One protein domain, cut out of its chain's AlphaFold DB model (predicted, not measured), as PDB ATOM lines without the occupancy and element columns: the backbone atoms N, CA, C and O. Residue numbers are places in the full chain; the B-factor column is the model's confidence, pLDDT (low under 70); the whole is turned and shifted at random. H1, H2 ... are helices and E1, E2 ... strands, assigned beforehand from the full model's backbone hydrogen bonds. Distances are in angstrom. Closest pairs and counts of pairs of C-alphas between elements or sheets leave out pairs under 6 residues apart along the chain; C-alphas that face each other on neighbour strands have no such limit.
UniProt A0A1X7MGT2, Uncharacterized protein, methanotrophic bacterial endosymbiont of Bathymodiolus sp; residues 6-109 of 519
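AT A GLANCE: This is residues 6 to 109 of the 519 residues of an uncharacterized protein of methanotrophic bacterial endosymbiont of Bathymodiolus sp (UniProt A0A1X7MGT2). A two-stranded hairpin, E1 and E2, at one end is joined to a loose body at the other by the long helix H1; hairpin and H1 together form an arm that makes much of the length. In the body, the two-stranded sheet E3 and E4 has H2, H3 and H5 close by, with long loops around it, and H5 runs on to the far end in nearly the same direction as H1. The printed part has 104 residues, with five named helices and four named strands in the order E1 E2 H1 E3 H2 H3 H4 E4 H5; both sheets are antiparallel, and the class is mixed, helices and strands. The whole is loose, with a radius of gyration of the C-alphas of 17.3 A and spans of 60 by 26 by 22 A.

IN THESE COORDINATES: E1, residues 6 to 9, begins at C-alpha 6 (54.656, -24.276, 8.944) and is 10.0 A long; E2, residues 15 to 18, is 9.9 A long. H1, residues 21 to 37, runs 24.7 A to C-alpha 37 at (44.993, -51.165, 5.638). E3 is residues 38 to 40, H2 residues 41 to 48, 10.5 A, H3 residues 61 to 65 and H4 residues 82 to 85. E4, residues 93 to 96, is 10.7 A long, and H5, residues 97 to 108, runs 16.1 A to C-alpha 108 at (40.578, -70.583, 13.970).

HOW THE PARTS SIT: E1 and E2 form a hairpin at 157 degrees, with N 6 and O 18 2.9 A apart, within hydrogen-bond range. Residues 21 to 26 of H1 stand free. E3 and E4 are antiparallel at 148 degrees, with N 39 and O 95 within range at 2.9 A. H1 and H5 are close but not clearly touching, the same way at a shallow tilt of 21 degrees; their closest C-alphas, Glu 37 and Arg 97, are 5.7 A apart. H2 and H5 are also close but not clearly touching, at a steep tilt of 41 degrees, with C-alphas Leu 48 and Leu 104 closest at 6.7 A. H3 and E4 are near each other. H4 is apart from H2, H3 and H5. In H1, H2, H3 and H5 every O i to N i+4 pair is within hydrogen-bond range; H4 is too short for one.

THE WHOLE: The C-alphas farthest apart, Gly 11 and Ile 109, are 61.6 A apart. The printed part has no cut. The links H2 to H3 and H3 to H4 are long. The model's pLDDT is under 70 at residues 55, 58 to 59 and 71 to 91.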
ATOM      1  N   THR A   6      53.622 -25.310   8.976       85.56
ATOM      2  CA  THR A   6      54.656 -24.276   8.944       85.56
ATOM      3  C   THR A   6      54.698 -23.603  10.307       85.56
ATOM      4  O   THR A   6      53.705 -23.030  10.758       85.56
ATOM      5  N   VAL A   7      55.847 -23.698  10.977       87.12
ATOM      6  CA  VAL A   7      56.069 -23.108  12.300       87.12
ATOM      7  C   VAL A   7      56.880 -21.828  12.143       87.12
ATOM      8  O   VAL A   7      58.022 -21.861  11.694       87.12
ATOM      9  N   THR A   8      56.313 -20.690  12.534       88.44
ATOM     10  CA  THR A   8      56.996 -19.389  12.513       88.44
ATOM     11  C   THR A   8      57.241 -18.920  13.942       88.44
ATOM     12  O   THR A   8      56.293 -18.720  14.698       88.44
ATOM     13  N   SER A   9      58.500 -18.731  14.345       85.44
ATOM     14  CA  SER A   9      58.802 -18.233  15.693       85.44
ATOM     15  C   SER A   9      58.333 -16.783  15.858       85.44
ATOM     16  O   SER A   9      58.671 -15.915  15.060       85.44
ATOM     17  N   LEU A  10      57.573 -16.520  16.920       86.06
ATOM     18  CA  LEU A  10      57.115 -15.190  17.338       86.06
ATOM     19  C   LEU A  10      57.932 -14.658  18.535       86.06
ATOM     20  O   LEU A  10      57.503 -13.738  19.232       86.06
ATOM     21  N   GLY A  11      59.090 -15.267  18.827       84.38
ATOM     22  CA  GLY A  11      59.993 -14.913  19.926       84.38
ATOM     23  C   GLY A  11      60.471 -16.128  20.732       84.38
ATOM     24  O   GLY A  11      60.156 -17.270  20.416       84.38
ATOM     25  N   LYS A  12      61.197 -15.893  21.837       75.88
ATOM     26  CA  LYS A  12      61.883 -16.950  22.625       75.88
ATOM     27  C   LYS A  12      60.980 -18.064  23.186       75.88
ATOM     28  O   LYS A  12      61.497 -19.089  23.611       75.88
ATOM     29  N   ARG A  13      59.661 -17.850  23.273       80.00
ATOM     30  CA  ARG A  13      58.703 -18.793  23.890       80.00
ATOM     31  C   ARG A  13      57.379 -18.934  23.130       80.00
ATOM     32  O   ARG A  13      56.455 -19.544  23.657       80.00
ATOM     33  N   LYS A  14      57.238 -18.329  21.947       84.06
ATOM     34  CA  LYS A  14      55.974 -18.320  21.195       84.06
ATOM     35  C   LYS A  14      56.230 -18.690  19.745       84.06
ATOM     36  O   LYS A  14      57.158 -18.165  19.143       84.06
ATOM     37  N   ASN A  15      55.367 -19.533  19.195       88.19
ATOM     38  CA  ASN A  15      55.370 -19.932  17.794       88.19
ATOM     39  C   ASN A  15      53.966 -19.716  17.212       88.19
ATOM     40  O   ASN A  15      52.973 -19.929  17.906       88.19
ATOM     41  N   SER A  16      53.903 -19.287  15.956       86.44
ATOM     42  CA  SER A  16      52.717 -19.352  15.106       86.44
ATOM     43  C   SER A  16      52.751 -20.658  14.323       86.44
ATOM     44  O   SER A  16      53.818 -21.068  13.864       86.44
ATOM     45  N   TYR A  17      51.594 -21.288  14.156       86.12
ATOM     46  CA  TYR A  17      51.440 -22.530  13.409       86.12
ATOM     47  C   TYR A  17      50.424 -22.284  12.297       86.12
ATOM     48  O   TYR A  17      49.277 -21.946  12.581       86.12
ATOM     49  N   THR A  18      50.836 -22.434  11.041       87.06
ATOM     50  CA  THR A  18      49.946 -22.309   9.879       87.06
ATOM     51  C   THR A  18      49.901 -23.619   9.106       87.06
ATOM     52  O   THR A  18      50.941 -24.222   8.839       87.06
ATOM     53  N   VAL A  19      48.694 -24.034   8.722       88.00
ATOM     54  CA  VAL A  19      48.425 -25.237   7.926       88.00
ATOM     55  C   VAL A  19      47.733 -24.837   6.626       88.00
ATOM     56  O   VAL A  19      46.873 -23.955   6.626       88.00
ATOM     57  N   THR A  20      48.106 -25.458   5.509       90.25
ATOM     58  CA  THR A  20      47.413 -25.244   4.232       90.25
ATOM     59  C   THR A  20      46.198 -26.166   4.128       90.25
ATOM     60  O   THR A  20      46.186 -27.258   4.694       90.25
ATOM     61  N   GLY A  21      45.179 -25.767   3.360       88.94
ATOM     62  CA  GLY A  21      44.042 -26.653   3.071       88.94
ATOM     63  C   GLY A  21      44.480 -27.976   2.428       88.94
ATOM     64  O   GLY A  21      43.977 -29.032   2.799       88.94
ATOM     65  N   GLN A  22      45.485 -27.939   1.544       88.56
ATOM     66  CA  GLN A  22      46.038 -29.143   0.916       88.56
ATOM     67  C   GLN A  22      46.724 -30.075   1.927       88.56
ATOM     68  O   GLN A  22      46.547 -31.285   1.844       88.56
ATOM     69  N   ALA A  23      47.463 -29.535   2.902       84.06
ATOM     70  CA  ALA A  23      48.078 -30.340   3.959       84.06
ATOM     71  C   ALA A  23      47.025 -31.059   4.818       84.06
ATOM     72  O   ALA A  23      47.231 -32.208   5.206       84.06
ATOM     73  N   ILE A  24      45.876 -30.416   5.069       83.56
ATOM     74  CA  ILE A  24      44.736 -31.047   5.755       83.56
ATOM     75  C   ILE A  24      44.169 -32.196   4.915       83.56
ATOM     76  O   ILE A  24      43.978 -33.286   5.447       83.56
ATOM     77  N   LEU A  25      43.918 -31.977   3.619       87.50
ATOM     78  CA  LEU A  25      43.381 -33.016   2.730       87.50
ATOM     79  C   LEU A  25      44.331 -34.217   2.617       87.50
ATOM     80  O   LEU A  25      43.909 -35.343   2.852       87.50
ATOM     81  N   ASN A  26      45.628 -33.979   2.390       85.94
ATOM     82  CA  ASN A  26      46.641 -35.040   2.334       85.94
ATOM     83  C   ASN A  26      46.716 -35.834   3.648       85.94
ATOM     84  O   ASN A  26      46.893 -37.053   3.642       85.94
ATOM     85  N   PHE A  27      46.588 -35.147   4.789       82.44
ATOM     86  CA  PHE A  27      46.520 -35.805   6.088       82.44
ATOM     87  C   PHE A  27      45.273 -36.692   6.192       82.44
ATOM     88  O   PHE A  27      45.402 -37.842   6.603       82.44
ATOM     89  N   ILE A  28      44.095 -36.206   5.783       83.06
ATOM     90  CA  ILE A  28      42.847 -36.986   5.777       83.06
ATOM     91  C   ILE A  28      42.977 -38.228   4.889       83.06
ATOM     92  O   ILE A  28      42.712 -39.328   5.370       83.06
ATOM     93  N   ASP A  29      43.435 -38.083   3.644       85.75
ATOM     94  CA  ASP A  29      43.586 -39.203   2.703       85.75
ATOM     95  C   ASP A  29      44.521 -40.280   3.263       85.75
ATOM     96  O   ASP A  29      44.223 -41.476   3.219       85.75
ATOM     97  N   LYS A  30      45.618 -39.858   3.899       80.31
ATOM     98  CA  LYS A  30      46.546 -40.770   4.568       80.31
ATOM     99  C   LYS A  30      45.922 -41.469   5.778       80.31
ATOM    100  O   LYS A  30      46.179 -42.653   5.983       80.31
ATOM    101  N   GLN A  31      45.108 -40.775   6.578       78.62
ATOM    102  CA  GLN A  31      44.374 -41.401   7.687       78.62
ATOM    103  C   GLN A  31      43.350 -42.425   7.176       78.62
ATOM    104  O   GLN A  31      43.230 -43.507   7.754       78.62
ATOM    105  N   ILE A  32      42.656 -42.127   6.072       82.75
ATOM    106  CA  ILE A  32      41.738 -43.062   5.407       82.75
ATOM    107  C   ILE A  32      42.502 -44.302   4.933       82.75
ATOM    108  O   ILE A  32      42.077 -45.422   5.223       82.75
ATOM    109  N   GLN A  33      43.646 -44.121   4.269       83.62
ATOM    110  CA  GLN A  33      44.470 -45.234   3.803       83.62
ATOM    111  C   GLN A  33      44.967 -46.095   4.971       83.62
ATOM    112  O   GLN A  33      44.728 -47.304   4.978       83.62
ATOM    113  N   LEU A  34      45.564 -45.480   6.002       79.44
ATOM    114  CA  LEU A  34      46.012 -46.179   7.210       79.44
ATOM    115  C   LEU A  34      44.883 -47.014   7.821       79.44
ATOM    116  O   LEU A  34      45.085 -48.185   8.134       79.44
ATOM    117  N   ARG A  35      43.670 -46.459   7.920       79.56
ATOM    118  CA  ARG A  35      42.489 -47.167   8.428       79.56
ATOM    119  C   ARG A  35      42.018 -48.301   7.513       79.56
ATOM    120  O   ARG A  35      41.528 -49.325   7.995       79.56
ATOM    121  N   SER A  36      42.121 -48.117   6.201       84.19
ATOM    122  CA  SER A  36      41.749 -49.134   5.216       84.19
ATOM    123  C   SER A  36      42.693 -50.338   5.231       84.19
ATOM    124  O   SER A  36      42.260 -51.445   4.930       84.19
ATOM    125  N   GLU A  37      43.943 -50.143   5.655       87.00
ATOM    126  CA  GLU A  37      44.993 -51.165   5.638       87.00
ATOM    127  C   GLU A  37      45.308 -51.749   7.025       87.00
ATOM    128  O   GLU A  37      45.853 -52.848   7.096       87.00
ATOM    129  N   HIS A  38      44.951 -51.068   8.122       86.94
ATOM    130  CA  HIS A  38      45.337 -51.447   9.488       86.94
ATOM    131  C   HIS A  38      44.154 -51.511  10.456       86.94
ATOM    132  O   HIS A  38      43.140 -50.829  10.293       86.94
ATOM    133  N   LEU A  39      44.320 -52.312  11.508       85.44
ATOM    134  CA  LEU A  39      43.416 -52.453  12.648       85.44
ATOM    135  C   LEU A  39      44.183 -52.160  13.937       85.44
ATOM    136  O   LEU A  39      45.367 -52.483  14.044       85.44
ATOM    137  N   THR A  40      43.520 -51.568  14.931       82.62
ATOM    138  CA  THR A  40      44.140 -51.430  16.259       82.62
ATOM    139  C   THR A  40      44.170 -52.780  16.982       82.62
ATOM    140  O   THR A  40      43.321 -53.638  16.741       82.62
ATOM    141  N   GLU A  41      45.111 -52.972  17.911       82.75
ATOM    142  CA  GLU A  41      45.179 -54.178  18.760       82.75
ATOM    143  C   GLU A  41      43.827 -54.459  19.443       82.75
ATOM    144  O   GLU A  41      43.336 -55.584  19.451       82.75
ATOM    145  N   GLN A  42      43.179 -53.410  19.954       80.69
ATOM    146  CA  GLN A  42      41.881 -53.486  20.622       80.69
ATOM    147  C   GLN A  42      40.752 -53.935  19.681       80.69
ATOM    148  O   GLN A  42      39.877 -54.704  20.084       80.69
ATOM    149  N   GLU A  43      40.759 -53.464  18.434       83.00
ATOM    150  CA  GLU A  43      39.804 -53.875  17.400       83.00
ATOM    151  C   GLU A  43      39.976 -55.342  17.044       83.00
ATOM    152  O   GLU A  43      39.005 -56.095  17.068       83.00
ATOM    153  N   PHE A  44      41.217 -55.749  16.774       88.25
ATOM    154  CA  PHE A  44      41.556 -57.132  16.472       88.25
ATOM    155  C   PHE A  44      41.087 -58.074  17.585       88.25
ATOM    156  O   PHE A  44      40.363 -59.033  17.333       88.25
ATOM    157  N   LEU A  45      41.431 -57.750  18.831       87.44
ATOM    158  CA  LEU A  45      41.034 -58.510  20.010       87.44
ATOM    159  C   LEU A  45      39.508 -58.593  20.176       87.44
ATOM    160  O   LEU A  45      38.978 -59.634  20.564       87.44
ATOM    161  N   SER A  46      38.794 -57.512  19.856       86.56
ATOM    162  CA  SER A  46      37.331 -57.495  19.940       86.56
ATOM    163  C   SER A  46      36.680 -58.375  18.872       86.56
ATOM    164  O   SER A  46      35.681 -59.033  19.158       86.56
ATOM    165  N   VAL A  47      37.264 -58.422  17.669       89.38
ATOM    166  CA  VAL A  47      36.848 -59.333  16.590       89.38
ATOM    167  C   VAL A  47      37.147 -60.781  16.971       89.38
ATOM    168  O   VAL A  47      36.251 -61.617  16.906       89.38
ATOM    169  N   LEU A  48      38.369 -61.068  17.429       90.69
ATOM    170  CA  LEU A  48      38.802 -62.411  17.813       90.69
ATOM    171  C   LEU A  48      37.901 -63.029  18.891       90.69
ATOM    172  O   LEU A  48      37.617 -64.220  18.848       90.69
ATOM    173  N   HIS A  49      37.451 -62.233  19.865       88.88
ATOM    174  CA  HIS A  49      36.642 -62.724  20.984       88.88
ATOM    175  C   HIS A  49      35.150 -62.390  20.905       88.88
ATOM    176  O   HIS A  49      34.439 -62.597  21.894       88.88
ATOM    177  N   ASN A  50      34.708 -61.816  19.781       87.75
ATOM    178  CA  ASN A  50      33.331 -61.387  19.531       87.75
ATOM    179  C   ASN A  50      32.708 -60.558  20.678       87.75
ATOM    180  O   ASN A  50      31.515 -60.648  20.976       87.75
ATOM    181  N   LYS A  51      33.532 -59.786  21.392       85.31
ATOM    182  CA  LYS A  51      33.128 -58.920  22.508       85.31
ATOM    183  C   LYS A  51      34.220 -57.893  22.785       85.31
ATOM    184  O   LYS A  51      35.389 -58.142  22.515       85.31
ATOM    185  N   SER A  52      33.860 -56.757  23.377       81.88
ATOM    186  CA  SER A  52      34.863 -55.787  23.829       81.88
ATOM    187  C   SER A  52      35.677 -56.381  24.980       81.88
ATOM    188  O   SER A  52      35.116 -56.714  26.026       81.88
ATOM    189  N   ILE A  53      36.989 -56.529  24.789       77.06
ATOM    190  CA  ILE A  53      37.888 -57.060  25.817       77.06
ATOM    191  C   ILE A  53      38.953 -56.050  26.212       77.06
ATOM    192  O   ILE A  53      39.594 -55.446  25.364       77.06
ATOM    193  N   HIS A  54      39.207 -55.866  27.506       72.56
ATOM    194  CA  HIS A  54      40.349 -55.046  27.906       72.56
ATOM    195  C   HIS A  54      41.655 -55.755  27.548       72.56
ATOM    196  O   HIS A  54      41.812 -56.941  27.836       72.56
ATOM    197  N   ARG A  55      42.631 -55.001  27.030       68.06
ATOM    198  CA  ARG A  55      43.985 -55.471  26.683       68.06
ATOM    199  C   ARG A  55      44.621 -56.426  27.703       68.06
ATOM    200  O   ARG A  55      45.315 -57.368  27.345       68.06
ATOM    201  N   GLN A  56      44.383 -56.205  28.995       71.38
ATOM    202  CA  GLN A  56      44.909 -57.053  30.071       71.38
ATOM    203  C   GLN A  56      44.396 -58.506  30.049       71.38
ATOM    204  O   GLN A  56      45.059 -59.374  30.607       71.38
ATOM    205  N   HIS A  57      43.248 -58.762  29.418       71.00
ATOM    206  CA  HIS A  57      42.607 -60.073  29.335       71.00
ATOM    207  C   HIS A  57      42.927 -60.829  28.037       71.00
ATOM    208  O   HIS A  57      42.756 -62.040  28.010       71.00
ATOM    209  N   GLY A  58      43.430 -60.147  27.000       64.62
ATOM    210  CA  GLY A  58      43.809 -60.729  25.702       64.62
ATOM    211  C   GLY A  58      45.323 -60.827  25.485       64.62
ATOM    212  O   GLY A  58      45.789 -60.671  24.362       64.62
ATOM    213  N   ARG A  59      46.114 -60.991  26.557       65.25
ATOM    214  CA  ARG A  59      47.587 -60.987  26.485       65.25
ATOM    215  C   ARG A  59      48.129 -62.248  25.805       65.25
ATOM    216  O   ARG A  59      48.545 -63.182  26.485       65.25
ATOM    217  N   ASP A  60      48.204 -62.232  24.481       79.44
ATOM    218  CA  ASP A  60      49.095 -63.108  23.720       79.44
ATOM    219  C   ASP A  60      50.309 -62.315  23.230       79.44
ATOM    220  O   ASP A  60      50.185 -61.262  22.601       79.44
ATOM    221  N   LYS A  61      51.501 -62.836  23.524       82.19
ATOM    222  CA  LYS A  61      52.770 -62.223  23.126       82.19
ATOM    223  C   LYS A  61      52.902 -62.139  21.604       82.19
ATOM    224  O   LYS A  61      53.445 -61.159  21.119       82.19
ATOM    225  N   GLU A  62      52.373 -63.117  20.870       83.81
ATOM    226  CA  GLU A  62      52.454 -63.133  19.402       83.81
ATOM    227  C   GLU A  62      51.597 -62.037  18.769       83.81
ATOM    228  O   GLU A  62      52.040 -61.370  17.842       83.81
ATOM    229  N   ILE A  63      50.401 -61.788  19.314       85.75
ATOM    230  CA  ILE A  63      49.559 -60.662  18.890       85.75
ATOM    231  C   ILE A  63      50.288 -59.342  19.160       85.75
ATOM    232  O   ILE A  63      50.320 -58.473  18.295       85.75
ATOM    233  N   PHE A  64      50.902 -59.200  20.338       82.94
ATOM    234  CA  PHE A  64      51.636 -57.988  20.701       82.94
ATOM    235  C   PHE A  64      52.854 -57.742  19.794       82.94
ATOM    236  O   PHE A  64      53.078 -56.611  19.375       82.94
ATOM    237  N   GLU A  65      53.604 -58.794  19.451       86.06
ATOM    238  CA  GLU A  65      54.765 -58.725  18.550       86.06
ATOM    239  C   GLU A  65      54.389 -58.354  17.105       86.06
ATOM    240  O   GLU A  65      55.219 -57.800  16.390       86.06
ATOM    241  N   LEU A  66      53.144 -58.605  16.677       85.94
ATOM    242  CA  LEU A  66      52.629 -58.195  15.362       85.94
ATOM    243  C   LEU A  66      52.156 -56.741  15.298       85.94
ATOM    244  O   LEU A  66      51.818 -56.260  14.215       85.94
ATOM    245  N   THR A  67      52.078 -56.061  16.440       84.69
ATOM    246  CA  THR A  67      51.603 -54.681  16.501       84.69
ATOM    247  C   THR A  67      52.750 -53.695  16.643       84.69
ATOM    248  O   THR A  67      53.673 -53.903  17.427       84.69
ATOM    249  N   GLU A  68      52.650 -52.572  15.941       81.94
ATOM    250  CA  GLU A  68      53.607 -51.470  16.027       81.94
ATOM    251  C   GLU A  68      52.913 -50.205  16.536       81.94
ATOM    252  O   GLU A  68      51.733 -49.960  16.260       81.94
ATOM    253  N   GLU A  69      53.632 -49.390  17.313       77.31
ATOM    254  CA  GLU A  69      53.128 -48.081  17.729       77.31
ATOM    255  C   GLU A  69      53.049 -47.159  16.508       77.31
ATOM    256  O   GLU A  69      54.057 -46.845  15.869       77.31
ATOM    257  N   LEU A  70      51.840 -46.693  16.190       70.75
ATOM    258  CA  LEU A  70      51.671 -45.711  15.128       70.75
ATOM    259  C   LEU A  70      52.367 -44.404  15.517       70.75
ATOM    260  O   LEU A  70      52.230 -43.903  16.630       70.75
ATOM    261  N   SER A  71      53.103 -43.809  14.582       61.59
ATOM    262  CA  SER A  71      53.789 -42.548  14.861       61.59
ATOM    263  C   SER A  71      52.796 -41.391  15.066       61.59
ATOM    264  O   SER A  71      51.910 -41.168  14.239       61.59
ATOM    265  N   GLY A  72      53.010 -40.579  16.103       62.16
ATOM    266  CA  GLY A  72      52.179 -39.416  16.438       62.16
ATOM    267  C   GLY A  72      51.729 -39.421  17.904       62.16
ATOM    268  O   GLY A  72      52.234 -40.194  18.713       62.16
ATOM    269  N   SER A  73      50.791 -38.542  18.263       57.31
ATOM    270  CA  SER A  73      50.176 -38.504  19.603       57.31
ATOM    271  C   SER A  73      48.746 -39.047  19.559       57.31
ATOM    272  O   SER A  73      48.190 -39.234  18.481       57.31
ATOM    273  N   SER A  74      48.089 -39.225  20.705       56.66
ATOM    274  CA  SER A  74      46.668 -39.615  20.758       56.66
ATOM    275  C   SER A  74      45.737 -38.694  19.951       56.66
ATOM    276  O   SER A  74      44.641 -39.105  19.593       56.66
ATOM    277  N   ALA A  75      46.167 -37.465  19.639       54.34
ATOM    278  CA  ALA A  75      45.429 -36.522  18.798       54.34
ATOM    279  C   ALA A  75      45.499 -36.836  17.287       54.34
ATOM    280  O   ALA A  75      44.683 -36.327  16.527       54.34
ATOM    281  N   SER A  76      46.459 -37.653  16.845       54.84
ATOM    282  CA  SER A  76      46.621 -38.074  15.443       54.84
ATOM    283  C   SER A  76      46.069 -39.473  15.156       54.84
ATOM    284  O   SER A  76      46.224 -39.969  14.044       54.84
ATOM    285  N   CYS A  77      45.459 -40.127  16.146       57.22
ATOM    286  CA  CYS A  77      45.067 -41.528  16.058       57.22
ATOM    287  C   CYS A  77      43.544 -41.663  15.982       57.22
ATOM    288  O   CYS A  77      42.846 -41.427  16.967       57.22
ATOM    289  N   TYR A  78      43.029 -42.076  14.823       58.25
ATOM    290  CA  TYR A  78      41.631 -42.478  14.679       58.25
ATOM    291  C   TYR A  78      41.434 -43.897  15.234       58.25
ATOM    292  O   TYR A  78      42.069 -44.844  14.776       58.25
ATOM    293  N   THR A  79      40.551 -44.037  16.223       59.06
ATOM    294  CA  THR A  79      40.091 -45.320  16.786       59.06
ATOM    295  C   THR A  79      38.560 -45.371  16.685       59.06
ATOM    296  O   THR A  79      37.924 -44.319  16.592       59.06
ATOM    297  N   PHE A  80      37.938 -46.558  16.713       52.91
ATOM    298  CA  PHE A  80      36.469 -46.666  16.800       52.91
ATOM    299  C   PHE A  80      35.870 -46.214  18.146       52.91
ATOM    300  O   PHE A  80      34.653 -46.085  18.252       52.91
ATOM    301  N   ASP A  81      36.698 -45.959  19.163       60.09
ATOM    302  CA  ASP A  81      36.284 -45.425  20.463       60.09
ATOM    303  C   ASP A  81      37.146 -44.204  20.830       60.09
ATOM    304  O   ASP A  81      38.020 -44.277  21.699       60.09
ATOM    305  N   PRO A  82      36.948 -43.057  20.156       58.16
ATOM    306  CA  PRO A  82      37.743 -41.858  20.412       58.16
ATOM    307  C   PRO A  82      37.599 -41.350  21.860       58.16
ATOM    308  O   PRO A  82      38.510 -40.701  22.376       58.16
ATOM    309  N   GLY A  83      36.502 -41.691  22.551       61.03
ATOM    310  CA  GLY A  83      36.270 -41.341  23.954       61.03
ATOM    311  C   GLY A  83      37.208 -42.066  24.923       61.03
ATOM    312  O   GLY A  83      37.722 -41.447  25.855       61.03
ATOM    313  N   ALA A  84      37.509 -43.347  24.685       58.50
ATOM    314  CA  ALA A  84      38.402 -44.127  25.549       58.50
ATOM    315  C   ALA A  84      39.878 -43.680  25.519       58.50
ATOM    316  O   ALA A  84      40.627 -43.988  26.461       58.50
ATOM    317  N   TYR A  85      40.288 -42.954  24.472       53.78
ATOM    318  CA  TYR A  85      41.669 -42.508  24.228       53.78
ATOM    319  C   TYR A  85      41.886 -41.000  24.430       53.78
ATOM    320  O   TYR A  85      43.025 -40.528  24.374       53.78
ATOM    321  N   ALA A  86      40.831 -40.242  24.741       54.09
ATOM    322  CA  ALA A  86      40.940 -38.825  25.063       54.09
ATOM    323  C   ALA A  86      41.890 -38.595  26.261       54.09
ATOM    324  O   ALA A  86      41.712 -39.157  27.340       54.09
ATOM    325  N   GLY A  87      42.935 -37.781  26.064       52.59
ATOM    326  CA  GLY A  87      43.894 -37.400  27.114       52.59
ATOM    327  C   GLY A  87      44.929 -38.466  27.511       52.59
ATOM    328  O   GLY A  87      45.783 -38.193  28.355       52.59
ATOM    329  N   LYS A  88      44.909 -39.661  26.906       55.12
ATOM    330  CA  LYS A  88      45.897 -40.722  27.161       55.12
ATOM    331  C   LYS A  88      46.994 -40.640  26.104       55.12
ATOM    332  O   LYS A  88      46.830 -41.152  25.009       55.12
ATOM    333  N   GLY A  89      48.109 -39.984  26.421       52.31
ATOM    334  CA  GLY A  89      49.175 -39.613  25.474       52.31
ATOM    335  C   GLY A  89      50.010 -40.741  24.842       52.31
ATOM    336  O   GLY A  89      51.185 -40.517  24.581       52.31
ATOM    337  N   ARG A  90      49.457 -41.939  24.603       59.50
ATOM    338  CA  ARG A  90      50.117 -43.004  23.828       59.50
ATOM    339  C   ARG A  90      49.332 -43.284  22.554       59.50
ATOM    340  O   ARG A  90      48.112 -43.435  22.611       59.50
ATOM    341  N   ALA A  91      50.035 -43.349  21.428       63.97
ATOM    342  CA  ALA A  91      49.454 -43.810  20.178       63.97
ATOM    343  C   ALA A  91      48.996 -45.277  20.324       63.97
ATOM    344  O   ALA A  91      49.630 -46.044  21.055       63.97
ATOM    345  N   PRO A  92      47.881 -45.679  19.690       71.44
ATOM    346  CA  PRO A  92      47.460 -47.063  19.686       71.44
ATOM    347  C   PRO A  92      48.461 -47.901  18.888       71.44
ATOM    348  O   PRO A  92      49.017 -47.465  17.878       71.44
ATOM    349  N   THR A  93      48.653 -49.126  19.353       80.50
ATOM    350  CA  THR A  93      49.334 -50.187  18.623       80.50
ATOM    351  C   THR A  93      48.412 -50.711  17.523       80.50
ATOM    352  O   THR A  93      47.215 -50.930  17.755       80.50
ATOM    353  N   ALA A  94      48.945 -50.878  16.314       83.81
ATOM    354  CA  ALA A  94      48.192 -51.335  15.150       83.81
ATOM    355  C   ALA A  94      48.926 -52.450  14.402       83.81
ATOM    356  O   ALA A  94      50.147 -52.546  14.463       83.81
ATOM    357  N   MET A  95      48.163 -53.273  13.689       89.62
ATOM    358  CA  MET A  95      48.653 -54.317  12.785       89.62
ATOM    359  C   MET A  95      48.002 -54.148  11.412       89.62
ATOM    360  O   MET A  95      46.892 -53.617  11.306       89.62
ATOM    361  N   SER A  96      48.666 -54.613  10.358       90.75
ATOM    362  CA  SER A  96      48.066 -54.655   9.021       90.75
ATOM    363  C   SER A  96      46.904 -55.654   8.967       90.75
ATOM    364  O   SER A  96      46.863 -56.638   9.712       90.75
ATOM    365  N   ARG A  97      45.960 -55.446   8.047       90.25
ATOM    366  CA  ARG A  97      44.848 -56.379   7.813       90.25
ATOM    367  C   ARG A  97      45.323 -57.772   7.419       90.25
ATOM    368  O   ARG A  97      44.717 -58.738   7.857       90.25
ATOM    369  N   LEU A  98      46.418 -57.875   6.667       91.69
ATOM    370  CA  LEU A  98      47.001 -59.163   6.285       91.69
ATOM    371  C   LEU A  98      47.524 -59.935   7.510       91.69
ATOM    372  O   LEU A  98      47.283 -61.136   7.641       91.69
ATOM    373  N   GLN A  99      48.203 -59.247   8.435       92.44
ATOM    374  CA  GLN A  99      48.648 -59.842   9.702       92.44
ATOM    375  C   GLN A  99      47.455 -60.261  10.568       92.44
ATOM    376  O   GLN A  99      47.463 -61.358  11.124       92.44
ATOM    377  N   ALA A 100      46.422 -59.416  10.647       91.75
ATOM    378  CA  ALA A 100      45.190 -59.719  11.367       91.75
ATOM    379  C   ALA A 100      44.477 -60.951  10.790       91.75
ATOM    380  O   ALA A 100      44.132 -61.860  11.536       91.75
ATOM    381  N   GLU A 101      44.295 -61.018   9.472       93.38
ATOM    382  CA  GLU A 101      43.691 -62.163   8.785       93.38
ATOM    383  C   GLU A 101      44.474 -63.453   9.050       93.38
ATOM    384  O   GLU A 101      43.901 -64.442   9.503       93.38
ATOM    385  N   THR A 102      45.798 -63.413   8.879       92.88
ATOM    386  CA  THR A 102      46.685 -64.552   9.165       92.88
ATOM    387  C   THR A 102      46.535 -65.018  10.613       92.88
ATOM    388  O   THR A 102      46.441 -66.215  10.879       92.88
ATOM    389  N   MET A 103      46.496 -64.083  11.566       92.19
ATOM    390  CA  MET A 103      46.363 -64.418  12.981       92.19
ATOM    391  C   MET A 103      44.964 -64.953  13.322       92.19
ATOM    392  O   MET A 103      44.858 -65.895  14.103       92.19
ATOM    393  N   LEU A 104      43.895 -64.429  12.712       92.38
ATOM    394  CA  LEU A 104      42.542 -64.979  12.861       92.38
ATOM    395  C   LEU A 104      42.463 -66.417  12.342       92.38
ATOM    396  O   LEU A 104      41.905 -67.269  13.029       92.38
ATOM    397  N   ILE A 105      43.051 -66.701  11.174       91.94
ATOM    398  CA  ILE A 105      43.116 -68.059  10.616       91.94
ATOM    399  C   ILE A 105      43.863 -68.983  11.581       91.94
ATOM    400  O   ILE A 105      43.339 -70.038  11.936       91.94
ATOM    401  N   LYS A 106      45.030 -68.553  12.086       91.94
ATOM    402  CA  LYS A 106      45.801 -69.302  13.091       91.94
ATOM    403  C   LYS A 106      44.982 -69.607  14.344       91.94
ATOM    404  O   LYS A 106      45.004 -70.736  14.816       91.94
ATOM    405  N   TYR A 107      44.241 -68.640  14.880       91.88
ATOM    406  CA  TYR A 107      43.356 -68.872  16.027       91.88
ATOM    407  C   TYR A 107      42.178 -69.797  15.689       91.88
ATOM    408  O   TYR A 107      41.773 -70.595  16.534       91.88
ATOM    409  N   GLY A 108      41.652 -69.722  14.464       88.56
ATOM    410  CA  GLY A 108      40.578 -70.583  13.970       88.56
ATOM    411  C   GLY A 108      40.961 -72.062  13.929       88.56
ATOM    412  O   GLY A 108      40.149 -72.902  14.305       88.56
ATOM    413  N   ILE A 109      42.210 -72.367  13.562       90.19
ATOM    414  CA  ILE A 109      42.785 -73.724  13.607       90.19
ATOM    415  C   ILE A 109      43.443 -74.055  14.960       90.19
ATOM    416  O   ILE A 109      44.120 -75.067  15.104       90.19
TER     417      ILE A 109